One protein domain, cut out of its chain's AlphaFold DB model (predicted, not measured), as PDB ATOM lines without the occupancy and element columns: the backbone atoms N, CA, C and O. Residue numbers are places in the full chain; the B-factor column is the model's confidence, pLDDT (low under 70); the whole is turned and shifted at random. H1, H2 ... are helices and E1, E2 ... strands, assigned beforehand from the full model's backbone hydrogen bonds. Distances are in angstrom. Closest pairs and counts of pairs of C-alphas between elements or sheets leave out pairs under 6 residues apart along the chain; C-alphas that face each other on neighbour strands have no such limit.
ATOM      1  N   TYR A  41       8.319  17.031 -38.104       76.56
ATOM      2  CA  TYR A  41       7.616  17.388 -39.349       76.56
ATOM      3  C   TYR A  41       8.507  18.213 -40.289       76.56
ATOM      4  O   TYR A  41       8.390  18.107 -41.508       76.56
ATOM      5  N   ASN A  42       9.384  19.045 -39.723       83.69
ATOM      6  CA  ASN A  42      10.263  19.932 -40.472       83.69
ATOM      7  C   ASN A  42      11.309  19.117 -41.239       83.69
ATOM      8  O   ASN A  42      11.559  19.392 -42.405       83.69
ATOM      9  N   ASP A  43      11.869  18.079 -40.625       84.69
ATOM     10  CA  ASP A  43      12.883  17.219 -41.240       84.69
ATOM     11  C   ASP A  43      12.289  16.392 -42.389       84.69
ATOM     12  O   ASP A  43      12.840  16.381 -43.490       84.69
ATOM     13  N   LYS A  44      11.098  15.803 -42.193       89.88
ATOM     14  CA  LYS A  44      10.369  15.083 -43.257       89.88
ATOM     15  C   LYS A  44       9.989  15.997 -44.422       89.88
ATOM     16  O   LYS A  44      10.160  15.623 -45.576       89.88
ATOM     17  N   LEU A  45       9.501  17.207 -44.136       91.88
ATOM     18  CA  LEU A  45       9.188  18.187 -45.179       91.88
ATOM     19  C   LEU A  45      10.430  18.597 -45.965       91.88
ATOM     20  O   LEU A  45      10.373  18.651 -47.186       91.88
ATOM     21  N   GLN A  46      11.536  18.891 -45.280       90.62
ATOM     22  CA  GLN A  46      12.785  19.263 -45.939       90.62
ATOM     23  C   GLN A  46      13.267  18.152 -46.875       90.62
ATOM     24  O   GLN A  46      13.610  18.451 -48.013       90.62
ATOM     25  N   LEU A  47      13.208  16.898 -46.420       88.69
ATOM     26  CA  LEU A  47      13.557  15.723 -47.213       88.69
ATOM     27  C   LEU A  47      12.691  15.600 -48.480       88.69
ATOM     28  O   LEU A  47      13.219  15.474 -49.582       88.69
ATOM     29  N   LEU A  48      11.366  15.710 -48.352       92.38
ATOM     30  CA  LEU A  48      10.468  15.646 -49.509       92.38
ATOM     31  C   LEU A  48      10.663  16.829 -50.472       92.38
ATOM     32  O   LEU A  48      10.615  16.633 -51.683       92.38
ATOM     33  N   ILE A  49      10.925  18.039 -49.964       92.31
ATOM     34  CA  ILE A  49      11.245  19.209 -50.798       92.31
ATOM     35  C   ILE A  49      12.534  18.961 -51.589       92.31
ATOM     36  O   ILE A  49      12.561  19.216 -52.791       92.31
ATOM     37  N   THR A  50      13.584  18.432 -50.954       89.12
ATOM     38  CA  THR A  50      14.832  18.102 -51.656       89.12
ATOM     39  C   THR A  50      14.634  17.010 -52.702       89.12
ATOM     40  O   THR A  50      15.180  17.139 -53.791       89.12
ATOM     41  N   CYS A  51      13.802  15.996 -52.435       87.94
ATOM     42  CA  CYS A  51      13.465  14.976 -53.432       87.94
ATOM     43  C   CYS A  51      12.685  15.556 -54.620       87.94
ATOM     44  O   CYS A  51      12.950  15.182 -55.757       87.94
ATOM     45  N   LEU A  52      11.741  16.473 -54.375       90.06
ATOM     46  CA  LEU A  52      11.012  17.152 -55.451       90.06
ATOM     47  C   LEU A  52      11.954  17.971 -56.339       90.06
ATOM     48  O   LEU A  52      11.825  17.916 -57.555       90.06
ATOM     49  N   LEU A  53      12.900  18.700 -55.740       88.94
ATOM     50  CA  LEU A  53      13.871  19.516 -56.476       88.94
ATOM     51  C   LEU A  53      14.914  18.675 -57.219       88.94
ATOM     52  O   LEU A  53      15.330  19.053 -58.304       88.94
ATOM     53  N   ALA A  54      15.319  17.531 -56.663       84.12
ATOM     54  CA  ALA A  54      16.225  16.601 -57.338       84.12
ATOM     55  C   ALA A  54      15.607  15.995 -58.611       84.12
ATOM     56  O   ALA A  54      16.337  15.561 -59.495       84.12
ATOM     57  N   GLY A  55      14.273  15.960 -58.699       81.50
ATOM     58  CA  GLY A  55      13.544  15.491 -59.874       81.50
ATOM     59  C   GLY A  55      13.301  16.551 -60.950       81.50
ATOM     60  O   GLY A  55      12.632  16.229 -61.928       81.50
ATOM     61  N   THR A  56      13.766  17.799 -60.787       85.38
ATOM     62  CA  THR A  56      13.627  18.835 -61.825       85.38
ATOM     63  C   THR A  56      14.910  18.993 -62.638       85.38
ATOM     64  O   THR A  56      16.014  18.998 -62.092       85.38
ATOM     65  N   ASP A  57      14.770  19.166 -63.956       80.00
ATOM     66  CA  ASP A  57      15.910  19.216 -64.882       80.00
ATOM     67  C   ASP A  57      16.855  20.381 -64.581       80.00
ATOM     68  O   ASP A  57      18.079  20.232 -64.572       80.00
ATOM     69  N   ASP A  58      16.297  21.559 -64.304       85.25
ATOM     70  CA  ASP A  58      17.026  22.803 -64.067       85.25
ATOM     71  C   ASP A  58      17.194  23.119 -62.571       85.25
ATOM     72  O   ASP A  58      17.917  24.050 -62.222       85.25
ATOM     73  N   GLY A  59      16.637  22.291 -61.683       84.81
ATOM     74  CA  GLY A  59      16.692  22.507 -60.242       84.81
ATOM     75  C   GLY A  59      15.763  23.620 -59.757       84.81
ATOM     76  O   GLY A  59      15.859  24.007 -58.589       84.81
ATOM     77  N   THR A  60      14.880  24.135 -60.615       91.81
ATOM     78  CA  THR A  60      13.920  25.189 -60.295       91.81
ATOM     79  C   THR A  60      12.519  24.606 -60.180       91.81
ATOM     80  O   THR A  60      12.128  23.697 -60.909       91.81
ATOM     81  N   LEU A  61      11.726  25.150 -59.263       93.81
ATOM     82  CA  LEU A  61      10.312  24.842 -59.129       93.81
ATOM     83  C   LEU A  61       9.510  26.140 -59.024       93.81
ATOM     84  O   LEU A  61       9.702  26.921 -58.090       93.81
ATOM     85  N   LEU A  62       8.591  26.345 -59.970       94.81
ATOM     86  CA  LEU A  62       7.586  27.409 -59.958       94.81
ATOM     87  C   LEU A  62       6.224  26.785 -59.665       94.81
ATOM     88  O   LEU A  62       5.653  26.103 -60.514       94.81
ATOM     89  N   ILE A  63       5.708  26.967 -58.449       95.06
ATOM     90  CA  ILE A  63       4.532  26.209 -58.008       95.06
ATOM     91  C   ILE A  63       3.593  27.007 -57.089       95.06
ATOM     92  O   ILE A  63       4.042  27.677 -56.151       95.06
ATOM     93  N   PRO A  64       2.259  26.919 -57.281       94.88
ATOM     94  CA  PRO A  64       1.303  27.443 -56.311       94.88
ATOM     95  C   PRO A  64       1.414  26.708 -54.971       94.88
ATOM     96  O   PRO A  64       1.500  25.481 -54.934       94.88
ATOM     97  N   ILE A  65       1.276  27.427 -53.852       94.81
ATOM     98  CA  ILE A  65       1.396  26.843 -52.499       94.81
ATOM     99  C   ILE A  65       0.485  25.620 -52.324       94.81
ATOM    100  O   ILE A  65       0.932  24.587 -51.844       94.81
ATOM    101  N   SER A  66      -0.786  25.702 -52.734       93.62
ATOM    102  CA  SER A  66      -1.722  24.574 -52.603       93.62
ATOM    103  C   SER A  66      -1.252  23.336 -53.377       93.62
ATOM    104  O   SER A  66      -1.442  22.220 -52.910       93.62
ATOM    105  N   LYS A  67      -0.625  23.523 -54.544       95.38
ATOM    106  CA  LYS A  67      -0.085  22.421 -55.346       95.38
ATOM    107  C   LYS A  67       1.165  21.827 -54.710       95.38
ATOM    108  O   LYS A  67       1.276  20.610 -54.667       95.38
ATOM    109  N   LEU A  68       2.029  22.654 -54.123       96.62
ATOM    110  CA  LEU A  68       3.184  22.172 -53.364       96.62
ATOM    111  C   LEU A  68       2.759  21.367 -52.127       96.62
ATOM    112  O   LEU A  68       3.260  20.272 -51.907       96.62
ATOM    113  N   LEU A  69       1.766  21.845 -51.367       96.81
ATOM    114  CA  LEU A  69       1.196  21.089 -50.242       96.81
ATOM    115  C   LEU A  69       0.637  19.723 -50.690       96.81
ATOM    116  O   LEU A  69       0.782  18.735 -49.974       96.81
ATOM    117  N   GLN A  70       0.014  19.661 -51.871       96.19
ATOM    118  CA  GLN A  70      -0.491  18.415 -52.451       96.19
ATOM    119  C   GLN A  70       0.644  17.481 -52.904       96.19
ATOM    120  O   GLN A  70       0.579  16.285 -52.631       96.19
ATOM    121  N   GLN A  71       1.687  18.003 -53.560       95.12
ATOM    122  CA  GLN A  71       2.857  17.216 -53.980       95.12
ATOM    123  C   GLN A  71       3.633  16.643 -52.789       95.12
ATOM    124  O   GLN A  71       4.101  15.513 -52.858       95.12
ATOM    125  N   LEU A  72       3.692  17.382 -51.679       95.12
ATOM    126  CA  LEU A  72       4.274  16.942 -50.406       95.12
ATOM    127  C   LEU A  72       3.334  16.040 -49.584       95.12
ATOM    128  O   LEU A  72       3.617  15.761 -48.421       95.12
ATOM    129  N   LYS A  73       2.183  15.639 -50.145       96.00
ATOM    130  CA  LYS A  73       1.164  14.790 -49.499       96.00
ATOM    131  C   LYS A  73       0.659  15.317 -48.149       96.00
ATOM    132  O   LYS A  73       0.181  14.566 -47.300       96.00
ATOM    133  N   MET A  74       0.705  16.633 -47.954       96.31
ATOM    134  CA  MET A  74       0.163  17.295 -46.764       96.31
ATOM    135  C   MET A  74      -1.362  17.432 -46.819       96.31
ATOM    136  O   MET A  74      -2.017  17.546 -45.787       96.31
ATOM    137  N   ILE A  75      -1.908  17.460 -48.035       96.81
ATOM    138  CA  ILE A  75      -3.334  17.548 -48.346       96.81
ATOM    139  C   ILE A  75      -3.644  16.622 -49.521       96.81
ATOM    140  O   ILE A  75      -2.760  16.322 -50.328       96.81
ATOM    141  N   ASN A  76      -4.902  16.213 -49.659       96.00
ATOM    142  CA  ASN A  76      -5.339  15.426 -50.807       96.00
ATOM    143  C   ASN A  76      -5.911  16.316 -51.935       96.00
ATOM    144  O   ASN A  76      -5.911  17.548 -51.861       96.00
ATOM    145  N   LYS A  77      -6.378  15.686 -53.020       94.75
ATOM    146  CA  LYS A  77      -6.975  16.385 -54.173       94.75
ATOM    147  C   LYS A  77      -8.288  17.101 -53.831       94.75
ATOM    148  O   LYS A  77      -8.499  18.221 -54.301       94.75
ATOM    149  N   ASP A  78      -9.101  16.502 -52.964       95.62
ATOM    150  CA  ASP A  78     -10.392  17.037 -52.525       95.62
ATOM    151  C   ASP A  78     -10.194  18.360 -51.774       95.62
ATOM    152  O   ASP A  78     -10.979  19.290 -51.952       95.62
ATOM    153  N   TYR A  79      -9.094  18.514 -51.022       96.50
ATOM    154  CA  TYR A  79      -8.752  19.782 -50.371       96.50
ATOM    155  C   TYR A  79      -8.741  20.959 -51.347       96.50
ATOM    156  O   TYR A  79      -9.299  22.013 -51.039       96.50
ATOM    157  N   ILE A  80      -8.082  20.800 -52.502       93.06
ATOM    158  CA  ILE A  80      -7.954  21.864 -53.505       93.06
ATOM    159  C   ILE A  80      -9.296  22.103 -54.190       93.06
ATOM    160  O   ILE A  80      -9.692  23.258 -54.332       93.06
ATOM    161  N   TYR A  81      -9.993  21.031 -54.569       93.44
ATOM    162  CA  TYR A  81     -11.301  21.103 -55.218       93.44
ATOM    163  C   TYR A  81     -12.323  21.857 -54.349       93.44
ATOM    164  O   TYR A  81     -12.829  22.916 -54.731       93.44
ATOM    165  N   PHE A  82     -12.526  21.406 -53.109       95.38
ATOM    166  CA  PHE A  82     -13.507  21.999 -52.199       95.38
ATOM    167  C   PHE A  82     -13.088  23.351 -51.613       95.38
ATOM    168  O   PHE A  82     -13.919  24.044 -51.023       95.38
ATOM    169  N   LYS A  83     -11.840  23.797 -51.823       90.56
ATOM    170  CA  LYS A  83     -11.414  25.151 -51.430       90.56
ATOM    171  C   LYS A  83     -12.270  26.221 -52.114       90.56
ATOM    172  O   LYS A  83     -12.580  27.233 -51.479       90.56
ATOM    173  N   ASN A  84     -12.661  25.974 -53.364       86.56
ATOM    174  CA  ASN A  84     -13.526  26.859 -54.145       86.56
ATOM    175  C   ASN A  84     -15.002  26.416 -54.102       86.56
ATOM    176  O   ASN A  84     -15.886  27.253 -54.246       86.56
ATOM    177  N   ALA A  85     -15.272  25.143 -53.797       91.81
ATOM    178  CA  ALA A  85     -16.612  24.554 -53.723       91.81
ATOM    179  C   ALA A  85     -17.100  24.288 -52.277       91.81
ATOM    180  O   ALA A  85     -17.735  23.278 -51.982       91.81
ATOM    181  N   LYS A  86     -16.832  25.200 -51.329       93.12
ATOM    182  CA  LYS A  86     -17.170  24.996 -49.896       93.12
ATOM    183  C   LYS A  86     -18.663  24.771 -49.634       93.12
ATOM    184  O   LYS A  86     -19.017  24.049 -48.706       93.12
ATOM    185  N   LYS A  87     -19.535  25.392 -50.437       93.25
ATOM    186  CA  LYS A  87     -20.993  25.201 -50.358       93.25
ATOM    187  C   LYS A  87     -21.395  23.776 -50.730       93.25
ATOM    188  O   LYS A  87     -22.298  23.223 -50.112       93.25
ATOM    189  N   GLU A  88     -20.728  23.188 -51.717       95.25
ATOM    190  CA  GLU A  88     -20.955  21.801 -52.129       95.25
ATOM    191  C   GLU A  88     -20.481  20.847 -51.035       95.25
ATOM    192  O   GLU A  88     -21.260  20.007 -50.596       95.25
ATOM    193  N   LEU A  89     -19.282  21.076 -50.481       96.38
ATOM    194  CA  LEU A  89     -18.767  20.296 -49.351       96.38
ATOM    195  C   LEU A  89     -19.703  20.338 -48.133       96.38
ATOM    196  O   LEU A  89     -19.927  19.325 -47.477       96.38
ATOM    197  N   SER A  90     -20.258  21.517 -47.834       96.69
ATOM    198  CA  SER A  90     -21.217  21.713 -46.740       96.69
ATOM    199  C   SER A  90     -22.457  20.838 -46.908       96.69
ATOM    200  O   SER A  90     -22.869  20.174 -45.956       96.69
ATOM    201  N   LYS A  91     -23.011  20.788 -48.127       96.56
ATOM    202  CA  LYS A  91     -24.161  19.940 -48.466       96.56
ATOM    203  C   LYS A  91     -23.802  18.454 -48.418       96.56
ATOM    204  O   LYS A  91     -24.540  17.687 -47.811       96.56
ATOM    205  N   GLU A  92     -22.671  18.069 -49.012       96.06
ATOM    206  CA  GLU A  92     -22.204  16.676 -49.075       96.06
ATOM    207  C   GLU A  92     -21.982  16.094 -47.674       96.06
ATOM    208  O   GLU A  92     -22.471  15.012 -47.357       96.06
ATOM    209  N   MET A  93     -21.282  16.829 -46.808       96.06
ATOM    210  CA  MET A  93     -20.917  16.348 -45.475       96.06
ATOM    211  C   MET A  93     -21.964  16.648 -44.400       96.06
ATOM    212  O   MET A  93     -21.798  16.205 -43.264       96.06
ATOM    213  N   LYS A  94     -23.012  17.418 -44.727       95.94
ATOM    214  CA  LYS A  94     -23.981  17.970 -43.764       95.94
ATOM    215  C   LYS A  94     -23.299  18.743 -42.622       95.94
ATOM    216  O   LYS A  94     -23.722  18.680 -41.474       95.94
ATOM    217  N   ILE A  95     -22.233  19.476 -42.945       94.69
ATOM    218  CA  ILE A  95     -21.484  20.319 -42.003       94.69
ATOM    219  C   ILE A  95     -21.778  21.779 -42.331       94.69
ATOM    220  O   ILE A  95     -21.657  22.187 -43.486       94.69
ATOM    221  N   ASN A  96     -22.113  22.594 -41.328       92.19
ATOM    222  CA  ASN A  96     -22.336  24.026 -41.533       92.19
ATOM    223  C   ASN A  96     -21.080  24.700 -42.131       92.19
ATOM    224  O   ASN A  96     -19.955  24.498 -41.665       92.19
ATOM    225  N   GLN A  97     -21.285  25.518 -43.170       91.62
ATOM    226  CA  GLN A  97     -20.230  26.202 -43.922       91.62
ATOM    227  C   GLN A  97     -19.239  26.973 -43.026       91.62
ATOM    228  O   GLN A  97     -18.051  27.017 -43.342       91.62
ATOM    229  N   ALA A  98     -19.678  27.520 -41.888       89.44
ATOM    230  CA  ALA A  98     -18.809  28.224 -40.947       89.44
ATOM    231  C   ALA A  98     -17.697  27.326 -40.361       89.44
ATOM    232  O   ALA A  98     -16.560  27.784 -40.211       89.44
ATOM    233  N   TYR A  99     -17.974  26.040 -40.097       92.50
ATOM    234  CA  TYR A  99     -16.947  25.075 -39.668       92.50
ATOM    235  C   TYR A  99     -15.929  24.816 -40.777       92.50
ATOM    236  O   TYR A  99     -14.727  24.783 -40.518       92.50
ATOM    237  N   ILE A 100     -16.402  24.672 -42.018       94.88
ATOM    238  CA  ILE A 100     -15.549  24.449 -43.192       94.88
ATOM    239  C   ILE A 100     -14.641  25.662 -43.426       94.88
ATOM    240  O   ILE A 100     -13.445  25.512 -43.676       94.88
ATOM    241  N   GLU A 101     -15.177  26.876 -43.309       91.44
ATOM    242  CA  GLU A 101     -14.398  28.110 -43.423       91.44
ATOM    243  C   GLU A 101     -13.327  28.236 -42.333       91.44
ATOM    244  O   GLU A 101     -12.176  28.548 -42.656       91.44
ATOM    245  N   ASP A 102     -13.667  27.967 -41.065       91.31
ATOM    246  CA  ASP A 102     -12.690  27.985 -39.967       91.31
ATOM    247  C   ASP A 102     -11.616  26.908 -40.148       91.31
ATOM    248  O   ASP A 102     -10.434  27.197 -39.936       91.31
ATOM    249  N   PHE A 103     -12.009  25.710 -40.597       95.25
ATOM    250  CA  PHE A 103     -11.088  24.626 -40.919       95.25
ATOM    251  C   PHE A 103     -10.082  25.076 -41.974       95.25
ATOM    252  O   PHE A 103      -8.895  25.133 -41.667       95.25
ATOM    253  N   TYR A 104     -10.538  25.499 -43.160       95.19
ATOM    254  CA  TYR A 104      -9.653  25.945 -44.242       95.19
ATOM    255  C   TYR A 104      -8.755  27.109 -43.828       95.19
ATOM    256  O   TYR A 104      -7.580  27.131 -44.195       95.19
ATOM    257  N   LYS A 105      -9.286  28.084 -43.077       90.31
ATOM    258  CA  LYS A 105      -8.505  29.225 -42.584       90.31
ATOM    259  C   LYS A 105      -7.349  28.749 -41.709       90.31
ATOM    260  O   LYS A 105      -6.212  29.184 -41.889       90.31
ATOM    261  N   TYR A 106      -7.642  27.866 -40.758       91.50
ATOM    262  CA  TYR A 106      -6.655  27.399 -39.800       91.50
ATOM    263  C   TYR A 106      -5.674  26.395 -40.405       91.50
ATOM    264  O   TYR A 106      -4.461  26.582 -40.277       91.50
ATOM    265  N   SER A 107      -6.176  25.358 -41.081       95.31
ATOM    266  CA  SER A 107      -5.355  24.319 -41.699       95.31
ATOM    267  C   SER A 107      -4.417  24.933 -42.729       95.31
ATOM    268  O   SER A 107      -3.216  24.716 -42.651       95.31
ATOM    269  N   TYR A 108      -4.911  25.791 -43.630       94.75
ATOM    270  CA  TYR A 108      -4.061  26.416 -44.644       94.75
ATOM    271  C   TYR A 108      -2.931  27.240 -44.019       94.75
ATOM    272  O   TYR A 108      -1.780  27.097 -44.426       94.75
ATOM    273  N   GLN A 109      -3.229  28.066 -43.010       92.94
ATOM    274  CA  GLN A 109      -2.204  28.875 -42.349       92.94
ATOM    275  C   GLN A 109      -1.171  28.002 -41.629       92.94
ATOM    276  O   GLN A 109       0.027  28.272 -41.693       92.94
ATOM    277  N   MET A 110      -1.626  26.949 -40.952       94.00
ATOM    278  CA  MET A 110      -0.770  26.012 -40.235       94.00
ATOM    279  C   MET A 110       0.154  25.242 -41.192       94.00
ATOM    280  O   MET A 110       1.363  25.208 -40.959       94.00
ATOM    281  N   LEU A 111      -0.379  24.722 -42.300       95.69
ATOM    282  CA  LEU A 111       0.381  24.018 -43.336       95.69
ATOM    283  C   LEU A 111       1.378  24.950 -44.038       95.69
ATOM    284  O   LEU A 111       2.549  24.609 -44.178       95.69
ATOM    285  N   LYS A 112       0.944  26.162 -44.410       94.94
ATOM    286  CA  LYS A 112       1.804  27.191 -45.018       94.94
ATOM    287  C   LYS A 112       2.955  27.586 -44.093       94.94
ATOM    288  O   LYS A 112       4.084  27.721 -44.547       94.94
ATOM    289  N   ASN A 113       2.691  27.744 -42.797       93.31
ATOM    290  CA  ASN A 113       3.732  28.056 -41.818       93.31
ATOM    291  C   ASN A 113       4.730  26.903 -41.650       93.31
ATOM    292  O   ASN A 113       5.919  27.160 -41.491       93.31
ATOM    293  N   ALA A 114       4.262  25.652 -41.663       93.12
ATOM    294  CA  ALA A 114       5.142  24.487 -41.610       93.12
ATOM    295  C   ALA A 114       6.052  24.432 -42.843       93.12
ATOM    296  O   ALA A 114       7.264  24.334 -42.691       93.12
ATOM    297  N   LEU A 115       5.476  24.604 -44.035       95.62
ATOM    298  CA  LEU A 115       6.209  24.672 -45.296       95.62
ATOM    299  C   LEU A 115       7.266  25.787 -45.297       95.62
ATOM    300  O   LEU A 115       8.417  25.533 -45.632       95.62
ATOM    301  N   ASN A 116       6.897  27.005 -44.887       94.94
ATOM    302  CA  ASN A 116       7.830  28.135 -44.853       94.94
ATOM    303  C   ASN A 116       9.008  27.875 -43.922       94.94
ATOM    304  O   ASN A 116      10.139  28.121 -44.308       94.94
ATOM    305  N   LYS A 117       8.764  27.312 -42.734       93.25
ATOM    306  CA  LYS A 117       9.848  26.953 -41.807       93.25
ATOM    307  C   LYS A 117      10.817  25.941 -42.415       93.25
ATOM    308  O   LYS A 117      12.024  26.079 -42.227       93.25
ATOM    309  N   SER A 118      10.304  24.965 -43.163       93.25
ATOM    310  CA  SER A 118      11.142  23.993 -43.867       93.25
ATOM    311  C   SER A 118      11.983  24.652 -44.958       93.25
ATOM    312  O   SER A 118      13.176  24.373 -45.054       93.25
ATOM    313  N   LEU A 119      11.394  25.563 -45.740       95.00
ATOM    314  CA  LEU A 119      12.106  26.323 -46.772       95.00
ATOM    315  C   LEU A 119      13.174  27.245 -46.165       95.00
ATOM    316  O   LEU A 119      14.324  27.190 -46.583       95.00
ATOM    317  N   GLU A 120      12.840  28.002 -45.116       94.62
ATOM    318  CA  GLU A 120      13.787  28.844 -44.367       94.62
ATOM    319  C   GLU A 120      14.955  28.020 -43.805       94.62
ATOM    320  O   GLU A 120      16.098  28.471 -43.789       94.62
ATOM    321  N   SER A 121      14.688  26.799 -43.335       91.12
ATOM    322  CA  SER A 121      15.713  25.883 -42.823       91.12
ATOM    323  C   SER A 121      16.653  25.377 -43.927       91.12
ATOM    324  O   SER A 121      17.864  25.284 -43.716       91.12
ATOM    325  N   LEU A 122      16.125  25.077 -45.117       91.19
ATOM    326  CA  LEU A 122      16.932  24.713 -46.290       91.19
ATOM    327  C   LEU A 122      17.757  25.903 -46.801       91.19
ATOM    328  O   LEU A 122      18.938  25.749 -47.109       91.19
ATOM    329  N   GLU A 123      17.159  27.093 -46.845       93.94
ATOM    330  CA  GLU A 123      17.811  28.324 -47.299       93.94
ATOM    331  C   GLU A 123      18.934  28.763 -46.353       93.94
ATOM    332  O   GLU A 123      20.031  29.106 -46.802       93.94
ATOM    333  N   LYS A 124      18.725  28.671 -45.032       92.44
ATOM    334  CA  LYS A 124      19.775  28.926 -44.027       92.44
ATOM    335  C   LYS A 124      20.992  28.024 -44.214       92.44
ATOM    336  O   LYS A 124      22.111  28.463 -43.967       92.44
ATOM    337  N   ARG A 125      20.779  26.791 -44.679       89.62
ATOM    338  CA  ARG A 125      21.839  25.824 -45.010       89.62
ATOM    339  C   ARG A 125      22.389  25.979 -46.432       89.62
ATOM    340  O   ARG A 125      23.202  25.162 -46.843       89.62
ATOM    341  N   LYS A 126      21.958  27.003 -47.180       90.12
ATOM    342  CA  LYS A 126      22.376  27.284 -48.567       90.12
ATOM    343  C   LYS A 126      22.120  26.130 -49.544       90.12
ATOM    344  O   LYS A 126      22.796  26.008 -50.565       90.12
ATOM    345  N   LEU A 127      21.110  25.311 -49.242       89.25
ATOM    346  CA  LEU A 127      20.657  24.234 -50.121       89.25
ATOM    347  C   LEU A 127      19.689  24.752 -51.181       89.25
ATOM    348  O   LEU A 127      19.669  24.238 -52.292       89.25
ATOM    349  N   ILE A 128      18.904  25.775 -50.849       94.06
ATOM    350  CA  ILE A 128      17.973  26.410 -51.779       94.06
ATOM    351  C   ILE A 128      18.048  27.931 -51.665       94.06
ATOM    352  O   ILE A 128      18.475  28.469 -50.644       94.06
ATOM    353  N   LYS A 214      22.077  22.494 -56.844       76.38
ATOM    354  CA  LYS A 214      22.123  21.104 -57.338       76.38
ATOM    355  C   LYS A 214      23.307  20.287 -56.829       76.38
ATOM    356  O   LYS A 214      23.132  19.128 -56.480       76.38
ATOM    357  N   HIS A 215      24.491  20.891 -56.726       75.00
ATOM    358  CA  HIS A 215      25.691  20.201 -56.241       75.00
ATOM    359  C   HIS A 215      25.570  19.707 -54.792       75.00
ATOM    360  O   HIS A 215      26.274  18.783 -54.397       75.00
ATOM    361  N   HIS A 216      24.673  20.305 -54.006       72.69
ATOM    362  CA  HIS A 216      24.465  19.988 -52.593       72.69
ATOM    363  C   HIS A 216      23.098  19.351 -52.307       72.69
ATOM    364  O   HIS A 216      22.832  18.966 -51.168       72.69
ATOM    365  N   ILE A 217      22.234  19.214 -53.318       69.56
ATOM    366  CA  ILE A 217      20.971  18.476 -53.234       69.56
ATOM    367  C   ILE A 217      21.169  17.152 -53.965       69.56
ATOM    368  O   ILE A 217      20.922  17.026 -55.157       69.56
ATOM    369  N   ILE A 218      21.640  16.150 -53.228       58.16
ATOM    370  CA  ILE A 218      21.742  14.773 -53.715       58.16
ATOM    371  C   ILE A 218      20.954  13.909 -52.743       58.16
ATOM    372  O   ILE A 218      21.488  13.389 -51.766       58.16
ATOM    373  N   GLN A 219      19.646  13.813 -52.969       59.31
ATOM    374  CA  GLN A 219      18.821  12.871 -52.226       59.31
ATOM    375  C   GLN A 219      17.617  12.443 -53.065       59.31
ATOM    376  O   GLN A 219      16.516  12.979 -52.942       59.31
ATOM    377  N   ALA A 220      17.837  11.457 -53.935       58.91
ATOM    378  CA  ALA A 220      16.748  10.628 -54.425       58.91
ATOM    379  C   ALA A 220      16.457   9.583 -53.340       58.91
ATOM    380  O   ALA A 220      17.321   8.774 -53.001       58.91
ATOM    381  N   LEU A 221      15.271   9.646 -52.740       62.69
ATOM    382  CA  LEU A 221      14.772   8.534 -51.939       62.69
ATOM    383  C   LEU A 221      14.284   7.435 -52.882       62.69
ATOM    384  O   LEU A 221      13.638   7.734 -53.886       62.69
ATOM    385  N   GLU A 222      14.534   6.180 -52.514       71.81
ATOM    386  CA  GLU A 222      13.800   5.045 -53.080       71.81
ATOM    387  C   GLU A 222      12.292   5.262 -52.899       71.81
ATOM    388  O   GLU A 222      11.855   5.843 -51.898       71.81
ATOM    389  N   GLU A 223      11.504   4.795 -53.863       73.81
ATOM    390  CA  GLU A 223      10.064   5.055 -53.918       73.81
ATOM    391  C   GLU A 223       9.334   4.568 -52.656       73.81
ATOM    392  O   GLU A 223       8.571   5.334 -52.065       73.81
ATOM    393  N   ASP A 224       9.673   3.378 -52.150       72.25
ATOM    394  CA  ASP A 224       9.093   2.821 -50.920       72.25
ATOM    395  C   ASP A 224       9.390   3.690 -49.685       72.25
ATOM    396  O   ASP A 224       8.502   4.006 -48.887       72.25
ATOM    397  N   LYS A 225      10.640   4.154 -49.547       84.06
ATOM    398  CA  LYS A 225      11.059   5.044 -48.448       84.06
ATOM    399  C   LYS A 225      10.372   6.400 -48.547       84.06
ATOM    400  O   LYS A 225      10.001   6.993 -47.532       84.06
ATOM    401  N   ARG A 226      10.199   6.913 -49.767       84.81
ATOM    402  CA  ARG A 226       9.466   8.155 -50.010       84.81
ATOM    403  C   ARG A 226       8.008   8.008 -49.590       84.81
ATOM    404  O   ARG A 226       7.513   8.871 -48.865       84.81
ATOM    405  N   GLU A 227       7.344   6.928 -49.989       88.94
ATOM    406  CA  GLU A 227       5.945   6.680 -49.644       88.94
ATOM    407  C   GLU A 227       5.749   6.566 -48.119       88.94
ATOM    408  O   GLU A 227       4.797   7.119 -47.562       88.94
ATOM    409  N   GLU A 228       6.682   5.920 -47.413       90.12
ATOM    410  CA  GLU A 228       6.678   5.842 -45.948       90.12
ATOM    411  C   GLU A 228       6.802   7.231 -45.297       90.12
ATOM    412  O   GLU A 228       6.039   7.577 -44.386       90.12
ATOM    413  N   VAL A 229       7.726   8.068 -45.786       91.12
ATOM    414  CA  VAL A 229       7.900   9.445 -45.302       91.12
ATOM    415  C   VAL A 229       6.650  10.284 -45.569       91.12
ATOM    416  O   VAL A 229       6.222  11.018 -44.674       91.12
ATOM    417  N   GLU A 230       6.042  10.156 -46.748       93.31
ATOM    418  CA  GLU A 230       4.804  10.842 -47.135       93.31
ATOM    419  C   GLU A 230       3.625  10.446 -46.228       93.31
ATOM    420  O   GLU A 230       2.953  11.319 -45.667       93.31
ATOM    421  N   LYS A 231       3.406   9.141 -46.009       94.00
ATOM    422  CA  LYS A 231       2.369   8.617 -45.100       94.00
ATOM    423  C   LYS A 231       2.595   9.093 -43.665       94.00
ATOM    424  O   LYS A 231       1.668   9.581 -43.016       94.00
ATOM    425  N   SER A 232       3.833   9.002 -43.187       93.12
ATOM    426  CA  SER A 232       4.226   9.435 -41.846       93.12
ATOM    427  C   SER A 232       4.011  10.940 -41.641       93.12
ATOM    428  O   SER A 232       3.437  11.350 -40.631       93.12
ATOM    429  N   LEU A 233       4.407  11.775 -42.609       94.12
ATOM    430  CA  LEU A 233       4.169  13.218 -42.571       94.12
ATOM    431  C   LEU A 233       2.670  13.536 -42.536       94.12
ATOM    432  O   LEU A 233       2.238  14.369 -41.738       94.12
ATOM    433  N   ASN A 234       1.879  12.873 -43.382       96.31
ATOM    434  CA  ASN A 234       0.441  13.092 -43.438       96.31
ATOM    435  C   ASN A 234      -0.231  12.767 -42.095       96.31
ATOM    436  O   ASN A 234      -1.010  13.581 -41.605       96.31
ATOM    437  N   LEU A 235       0.122  11.646 -41.456       95.44
ATOM    438  CA  LEU A 235      -0.373  11.288 -40.119       95.44
ATOM    439  C   LEU A 235      -0.049  12.367 -39.076       95.44
ATOM    440  O   LEU A 235      -0.947  12.843 -38.382       95.44
ATOM    441  N   ILE A 236       1.200  12.842 -39.037       93.31
ATOM    442  CA  ILE A 236       1.618  13.915 -38.120       93.31
ATOM    443  C   ILE A 236       0.795  15.194 -38.349       93.31
ATOM    444  O   ILE A 236       0.437  15.895 -37.399       93.31
ATOM    445  N   ILE A 237       0.478  15.520 -39.604       94.75
ATOM    446  CA  ILE A 237      -0.356  16.678 -39.943       94.75
ATOM    447  C   ILE A 237      -1.783  16.500 -39.423       94.75
ATOM    448  O   ILE A 237      -2.313  17.436 -38.818       94.75
ATOM    449  N   GLN A 238      -2.386  15.322 -39.611       95.81
ATOM    450  CA  GLN A 238      -3.724  15.007 -39.099       95.81
ATOM    451  C   GLN A 238      -3.783  15.194 -37.575       95.81
ATOM    452  O   GLN A 238      -4.580  15.995 -37.078       95.81
ATOM    453  N   GLU A 239      -2.864  14.555 -36.845       94.38
ATOM    454  CA  GLU A 239      -2.755  14.655 -35.384       94.38
ATOM    455  C   GLU A 239      -2.554  16.099 -34.924       94.38
ATOM    456  O   GLU A 239      -3.119  16.557 -33.925       94.38
ATOM    457  N   ARG A 240      -1.741  16.862 -35.659       92.56
ATOM    458  CA  ARG A 240      -1.462  18.250 -35.314       92.56
ATOM    459  C   ARG A 240      -2.687  19.130 -35.528       92.56
ATOM    460  O   ARG A 240      -2.928  20.000 -34.690       92.56
ATOM    461  N   ILE A 241      -3.451  18.948 -36.606       94.69
ATOM    462  CA  ILE A 241      -4.711  19.675 -36.815       94.69
ATOM    463  C   ILE A 241      -5.672  19.358 -35.666       94.69
ATOM    464  O   ILE A 241      -6.140  20.290 -35.013       94.69
ATOM    465  N   GLU A 242      -5.865  18.081 -35.337       94.94
ATOM    466  CA  GLU A 242      -6.743  17.652 -34.243       94.94
ATOM    467  C   GLU A 242      -6.322  18.247 -32.888       94.94
ATOM    468  O   GLU A 242      -7.131  18.859 -32.180       94.94
ATOM    469  N   LYS A 243      -5.033  18.147 -32.538       93.56
ATOM    470  CA  LYS A 243      -4.485  18.717 -31.299       93.56
ATOM    471  C   LYS A 243      -4.730  20.219 -31.222       93.56
ATOM    472  O   LYS A 243      -5.133  20.731 -30.178       93.56
ATOM    473  N   ASN A 244      -4.494  20.938 -32.315       91.69
ATOM    474  CA  ASN A 244      -4.706  22.377 -32.342       91.69
ATOM    475  C   ASN A 244      -6.189  22.743 -32.219       91.69
ATOM    476  O   ASN A 244      -6.509  23.717 -31.545       91.69
ATOM    477  N   THR A 245      -7.090  21.964 -32.815       92.81
ATOM    478  CA  THR A 245      -8.543  22.132 -32.667       92.81
ATOM    479  C   THR A 245      -8.964  22.004 -31.206       92.81
ATOM    480  O   THR A 245      -9.634  22.904 -30.694       92.81
ATOM    481  N   LYS A 246      -8.479  20.978 -30.490       93.12
ATOM    482  CA  LYS A 246      -8.713  20.817 -29.042       93.12
ATOM    483  C   LYS A 246      -8.192  22.018 -28.244       93.12
ATOM    484  O   LYS A 246      -8.905  22.567 -27.409       93.12
ATOM    485  N   VAL A 247      -6.973  22.482 -28.536       91.44
ATOM    486  CA  VAL A 247      -6.383  23.664 -27.878       91.44
ATOM    487  C   VAL A 247      -7.211  24.929 -28.133       91.44
ATOM    488  O   VAL A 247      -7.452  25.695 -27.202       91.44
ATOM    489  N   ARG A 248      -7.664  25.152 -29.373       89.38
ATOM    490  CA  ARG A 248      -8.481  26.318 -29.747       89.38
ATOM    491  C   ARG A 248      -9.824  26.307 -29.023       89.38
ATOM    492  O   ARG A 248     -10.181  27.334 -28.458       89.38
ATOM    493  N   ARG A 249     -10.515  25.165 -28.979       90.19
ATOM    494  CA  ARG A 249     -11.768  25.014 -28.224       90.19
ATOM    495  C   ARG A 249     -11.567  25.256 -26.732       90.19
ATOM    496  O   ARG A 249     -12.255  26.089 -26.155       90.19
ATOM    497  N   ASN A 250     -10.567  24.616 -26.124       89.12
ATOM    498  CA  ASN A 250     -10.270  24.791 -24.700       89.12
ATOM    499  C   ASN A 250      -9.951  26.246 -24.341       89.12
ATOM    500  O   ASN A 250     -10.279  26.694 -23.248       89.12
ATOM    501  N   LYS A 251      -9.306  26.993 -25.248       88.06
ATOM    502  CA  LYS A 251      -9.044  28.420 -25.045       88.06
ATOM    503  C   LYS A 251     -10.343  29.227 -24.970       88.06
ATOM    504  O   LYS A 251     -10.453  30.052 -24.073       88.06
ATOM    505  N   ILE A 252     -11.299  28.969 -25.864       85.94
ATOM    506  CA  ILE A 252     -12.598  29.654 -25.864       85.94
ATOM    507  C   ILE A 252     -13.403  29.293 -24.606       85.94
ATOM    508  O   ILE A 252     -13.834  30.188 -23.890       85.94
ATOM    509  N   LEU A 253     -13.492  28.004 -24.252       84.75
ATOM    510  CA  LEU A 253     -14.203  27.560 -23.042       84.75
ATOM    511  C   LEU A 253     -13.643  28.201 -21.760       84.75
ATOM    512  O   LEU A 253     -14.394  28.605 -20.879       84.75
ATOM    513  N   PRO A 266     -18.527  36.791 -31.827       63.72
ATOM    514  CA  PRO A 266     -18.583  36.639 -33.274       63.72
ATOM    515  C   PRO A 266     -18.860  35.173 -33.641       63.72
ATOM    516  O   PRO A 266     -18.233  34.285 -33.072       63.72
ATOM    517  N   ILE A 267     -19.696  34.919 -34.653       62.16
ATOM    518  CA  ILE A 267     -20.123  33.580 -35.133       62.16
ATOM    519  C   ILE A 267     -18.981  32.534 -35.170       62.16
ATOM    520  O   ILE A 267     -19.164  31.359 -34.859       62.16
ATOM    521  N   TYR A 268     -17.756  32.944 -35.521       63.62
ATOM    522  CA  TYR A 268     -16.581  32.061 -35.577       63.62
ATOM    523  C   TYR A 268     -16.069  31.562 -34.215       63.62
ATOM    524  O   TYR A 268     -15.244  30.644 -34.184       63.62
ATOM    525  N   GLN A 269     -16.452  32.190 -33.112       69.69
ATOM    526  CA  GLN A 269     -16.156  31.748 -31.751       69.69
ATOM    527  C   GLN A 269     -17.266  30.830 -31.232       69.69
ATOM    528  O   GLN A 269     -16.933  29.794 -30.669       69.69
ATOM    529  N   GLU A 270     -18.535  31.106 -31.552       74.81
ATOM    530  CA  GLU A 270     -19.674  30.238 -31.205       74.81
ATOM    531  C   GLU A 270     -19.496  28.812 -31.750       74.81
ATOM    532  O   GLU A 270     -19.599  27.833 -31.012       74.81
ATOM    533  N   ILE A 271     -19.096  28.674 -33.023       83.44
ATOM    534  CA  ILE A 271     -18.836  27.348 -33.615       83.44
ATOM    535  C   ILE A 271     -17.733  26.569 -32.887       83.44
ATOM    536  O   ILE A 271     -17.696  25.349 -32.980       83.44
ATOM    537  N   LYS A 272     -16.804  27.245 -32.196       82.31
ATOM    538  CA  LYS A 272     -15.699  26.586 -31.477       82.31
ATOM    539  C   LYS A 272     -16.124  26.071 -30.108       82.31
ATOM    540  O   LYS A 272     -15.436  25.207 -29.568       82.31
ATOM    541  N   GLU A 273     -17.206  26.607 -29.554       82.00
ATOM    542  CA  GLU A 273     -17.789  26.143 -28.295       82.00
ATOM    543  C   GLU A 273     -18.630  24.888 -28.493       82.00
ATOM    544  O   GLU A 273     -18.635  24.019 -27.622       82.00
ATOM    545  N   SER A 274     -19.272  24.781 -29.661       84.69
ATOM    546  CA  SER A 274     -20.102  23.641 -30.039       84.69
ATOM    547  C   SER A 274     -19.412  22.303 -29.793       84.69
ATOM    548  O   SER A 274     -18.233  22.105 -30.126       84.69
ATOM    549  N   GLU A 275     -20.186  21.354 -29.267       83.56
ATOM    550  CA  GLU A 275     -19.769  19.970 -29.061       83.56
ATOM    551  C   GLU A 275     -19.283  19.314 -30.351       83.56
ATOM    552  O   GLU A 275     -18.227  18.675 -30.348       83.56
ATOM    553  N   GLU A 276     -19.931  19.641 -31.467       90.94
ATOM    554  CA  GLU A 276     -19.636  19.110 -32.794       90.94
ATOM    555  C   GLU A 276     -18.328  19.645 -33.405       90.94
ATOM    556  O   GLU A 276     -17.861  19.113 -34.409       90.94
ATOM    557  N   TYR A 277     -17.697  20.687 -32.842       92.62
ATOM    558  CA  TYR A 277     -16.510  21.320 -33.445       92.62
ATOM    559  C   TYR A 277     -15.360  20.336 -33.699       92.62
ATOM    560  O   TYR A 277     -14.721  20.355 -34.759       92.62
ATOM    561  N   ILE A 278     -15.094  19.468 -32.720       93.56
ATOM    562  CA  ILE A 278     -14.031  18.464 -32.813       93.56
ATOM    563  C   ILE A 278     -14.440  17.373 -33.804       93.56
ATOM    564  O   ILE A 278     -13.649  17.026 -34.679       93.56
ATOM    565  N   GLU A 279     -15.675  16.882 -33.718       95.56
ATOM    566  CA  GLU A 279     -16.192  15.830 -34.597       95.56
ATOM    567  C   GLU A 279     -16.197  16.266 -36.071       95.56
ATOM    568  O   GLU A 279     -15.652  15.575 -36.933       95.56
ATOM    569  N   ASN A 280     -16.725  17.456 -36.360       96.06
ATOM    570  CA  ASN A 280     -16.739  18.039 -37.700       96.06
ATOM    571  C   ASN A 280     -15.316  18.258 -38.226       96.06
ATOM    572  O   ASN A 280     -15.047  18.007 -39.401       96.06
ATOM    573  N   THR A 281     -14.372  18.647 -37.363       96.25
ATOM    574  CA  THR A 281     -12.957  18.724 -37.749       96.25
ATOM    575  C   THR A 281     -12.405  17.353 -38.135       96.25
ATOM    576  O   THR A 281     -11.732  17.247 -39.156       96.25
ATOM    577  N   ILE A 282     -12.678  16.301 -37.358       96.44
ATOM    578  CA  ILE A 282     -12.198  14.942 -37.653       96.44
ATOM    579  C   ILE A 282     -12.754  14.461 -38.998       96.44
ATOM    580  O   ILE A 282     -11.991  13.966 -39.828       96.44
ATOM    581  N   LYS A 283     -14.047  14.683 -39.266       97.12
ATOM    582  CA  LYS A 283     -14.662  14.386 -40.571       97.12
ATOM    583  C   LYS A 283     -13.937  15.114 -41.711       97.12
ATOM    584  O   LYS A 283     -13.597  14.497 -42.720       97.12
ATOM    585  N   LEU A 284     -13.636  16.404 -41.538       97.56
ATOM    586  CA  LEU A 284     -12.902  17.201 -42.531       97.56
ATOM    587  C   LEU A 284     -11.452  16.735 -42.717       97.56
ATOM    588  O   LEU A 284     -10.956  16.741 -43.842       97.56
ATOM    589  N   ILE A 285     -10.775  16.275 -41.659       97.62
ATOM    590  CA  ILE A 285      -9.445  15.656 -41.759       97.62
ATOM    591  C   ILE A 285      -9.510  14.404 -42.640       97.62
ATOM    592  O   ILE A 285      -8.701  14.270 -43.561       97.62
ATOM    593  N   GLN A 286     -10.480  13.516 -42.404       97.00
ATOM    594  CA  GLN A 286     -10.640  12.295 -43.203       97.00
ATOM    595  C   GLN A 286     -10.930  12.611 -44.676       97.00
ATOM    596  O   GLN A 286     -10.375  11.962 -45.555       97.00
ATOM    597  N   LYS A 287     -11.758  13.627 -44.953       96.94
ATOM    598  CA  LYS A 287     -12.148  13.995 -46.321       96.94
ATOM    599  C   LYS A 287     -11.071  14.774 -47.080       96.94
ATOM    600  O   LYS A 287     -10.916  14.566 -48.277       96.94
ATOM    601  N   LEU A 288     -10.345  15.682 -46.421       97.00
ATOM    602  CA  LEU A 288      -9.504  16.684 -47.099       97.00
ATOM    603  C   LEU A 288      -7.995  16.518 -46.847       97.00
ATOM    604  O   LEU A 288      -7.180  17.028 -47.612       97.00
ATOM    605  N   ILE A 289      -7.585  15.857 -45.766       97.06
ATOM    606  CA  ILE A 289      -6.164  15.755 -45.388       97.06
ATOM    607  C   ILE A 289      -5.644  14.346 -45.616       97.06
ATOM    608  O   ILE A 289      -4.580  14.182 -46.214       97.06
ATOM    609  N   LYS A 290      -6.386  13.340 -45.148       96.38
ATOM    610  CA  LYS A 290      -5.981  11.944 -45.259       96.38
ATOM    611  C   LYS A 290      -5.766  11.567 -46.723       96.38
ATOM    612  O   LYS A 290      -6.562  11.911 -47.604       96.38
ATOM    613  N   LEU A 291      -4.657  10.878 -46.971       91.56
ATOM    614  CA  LEU A 291      -4.362  10.316 -48.279       91.56
ATOM    615  C   LEU A 291      -5.341   9.173 -48.538       91.56
ATOM    616  O   LEU A 291      -5.393   8.206 -47.776       91.56
ATOM    617  N   ASN A 292      -6.135   9.310 -49.594       76.81
ATOM    618  CA  ASN A 292      -6.932   8.204 -50.104       76.81
ATOM    619  C   ASN A 292      -5.981   7.261 -50.850       76.81
ATOM    620  O   ASN A 292      -5.084   7.746 -51.545       76.81
ATOM    621  N   LYS A 293      -6.155   5.951 -50.644       54.53
ATOM    622  CA  LYS A 293      -5.498   4.931 -51.468       54.53
ATOM    623  C   LYS A 293      -5.961   5.051 -52.915       54.53
ATOM    624  O   LYS A 293      -7.145   5.415 -53.111       54.53
TER     625      LYS A 293
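This is residues 41 to 128, 214 to 253 and 266 to 293 of the 293 residues of the protein "Histidine kinase" of Clostridium sp. NJ4 (UniProt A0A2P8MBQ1). Two long helices, H5 and H6, cross near their middles as an X, with H1 packed between them on one side of the crossing and H8 on the other. E1, H2, H3 and H4 follow one another in a row that runs back along the length of H5, and short H7 lies near the first residues of H5 and the last of H6. The printed part has 156 residues, with eight named helices and one named strand in the order H1 E1 H2 H3 H4 H5 H6 H7 H8; the class is mostly helix. It is compact, with a radius of gyration of the C-alphas of 17.1 A, and elongated, spanning 53 by 30 by 26 A.

H6, residues 223 to 253, is the longest helix. It is close to but not clearly touching H5, residues 97 to 124, at a steep tilt of 54 degrees; their closest C-alphas, Ser 107 and Ile 241, are 6.8 A apart. H8, residues 276 to 288, touches residues 238 to 249 of H6 at a shallow tilt of 19 degrees, opposite ways, closest at C-alphas Gln 238 and Ile 285, 6.3 A. H5 is the hub, touching five helices. Its residues 99 to 103 touch H8, closest at C-alphas Phe 103 and Thr 281, 7.0 A. Its residues 114 to 122 touch H1, residues 41 to 54, closest at C-alphas Asn 42 and Ser 118, 5.4 A. H1 also touches H6, closest at C-alphas Tyr 41 and Leu 233, 6.3 A. H7, residues 267 to 273, touches H6 about perpendicular, at 83 degrees, closest at C-alphas Arg 249 and Lys 272, 5.3 A. H4, residues 86 to 93, touches H5, closest at C-alphas Ser 90 and Gln 97, 5.4 A. H3, residues 77 to 84, touches H8, closest at C-alphas Tyr 79 and Leu 288, 4.6 A. H2, residues 65 to 71, only just touches H5, with 3 pairs of C-alphas within 8 A, closest at Ile 65 and Lys 112, 7.5 A. E1, residues 60 to 63, pairs with no named strand and is apart from H5. Every O i to N i+4 pair is within hydrogen-bond range in H1, H2, H4, H5, H6 and H8; in H3 it is 3 of 4, in H7 2 of 3.

H6 is 45.3 A long, H5 40.1 A, H1 20.0 A and H8 17.7 A. H1 begins at C-alpha 41 (7.616, 17.388, -39.349), and H8 ends at C-alpha 288 (-9.504, 16.684, -47.099).

The farthest C-alphas, His 215 and Glu 275, are 53.0 A apart. Residues 129 to 213 and 254 to 265 are not printed; the C-alpha gaps are 8.7 A and 14.4 A. The links printed whole are tight. Residues 217 to 221, 266 to 269 and 293 have pLDDT under 70.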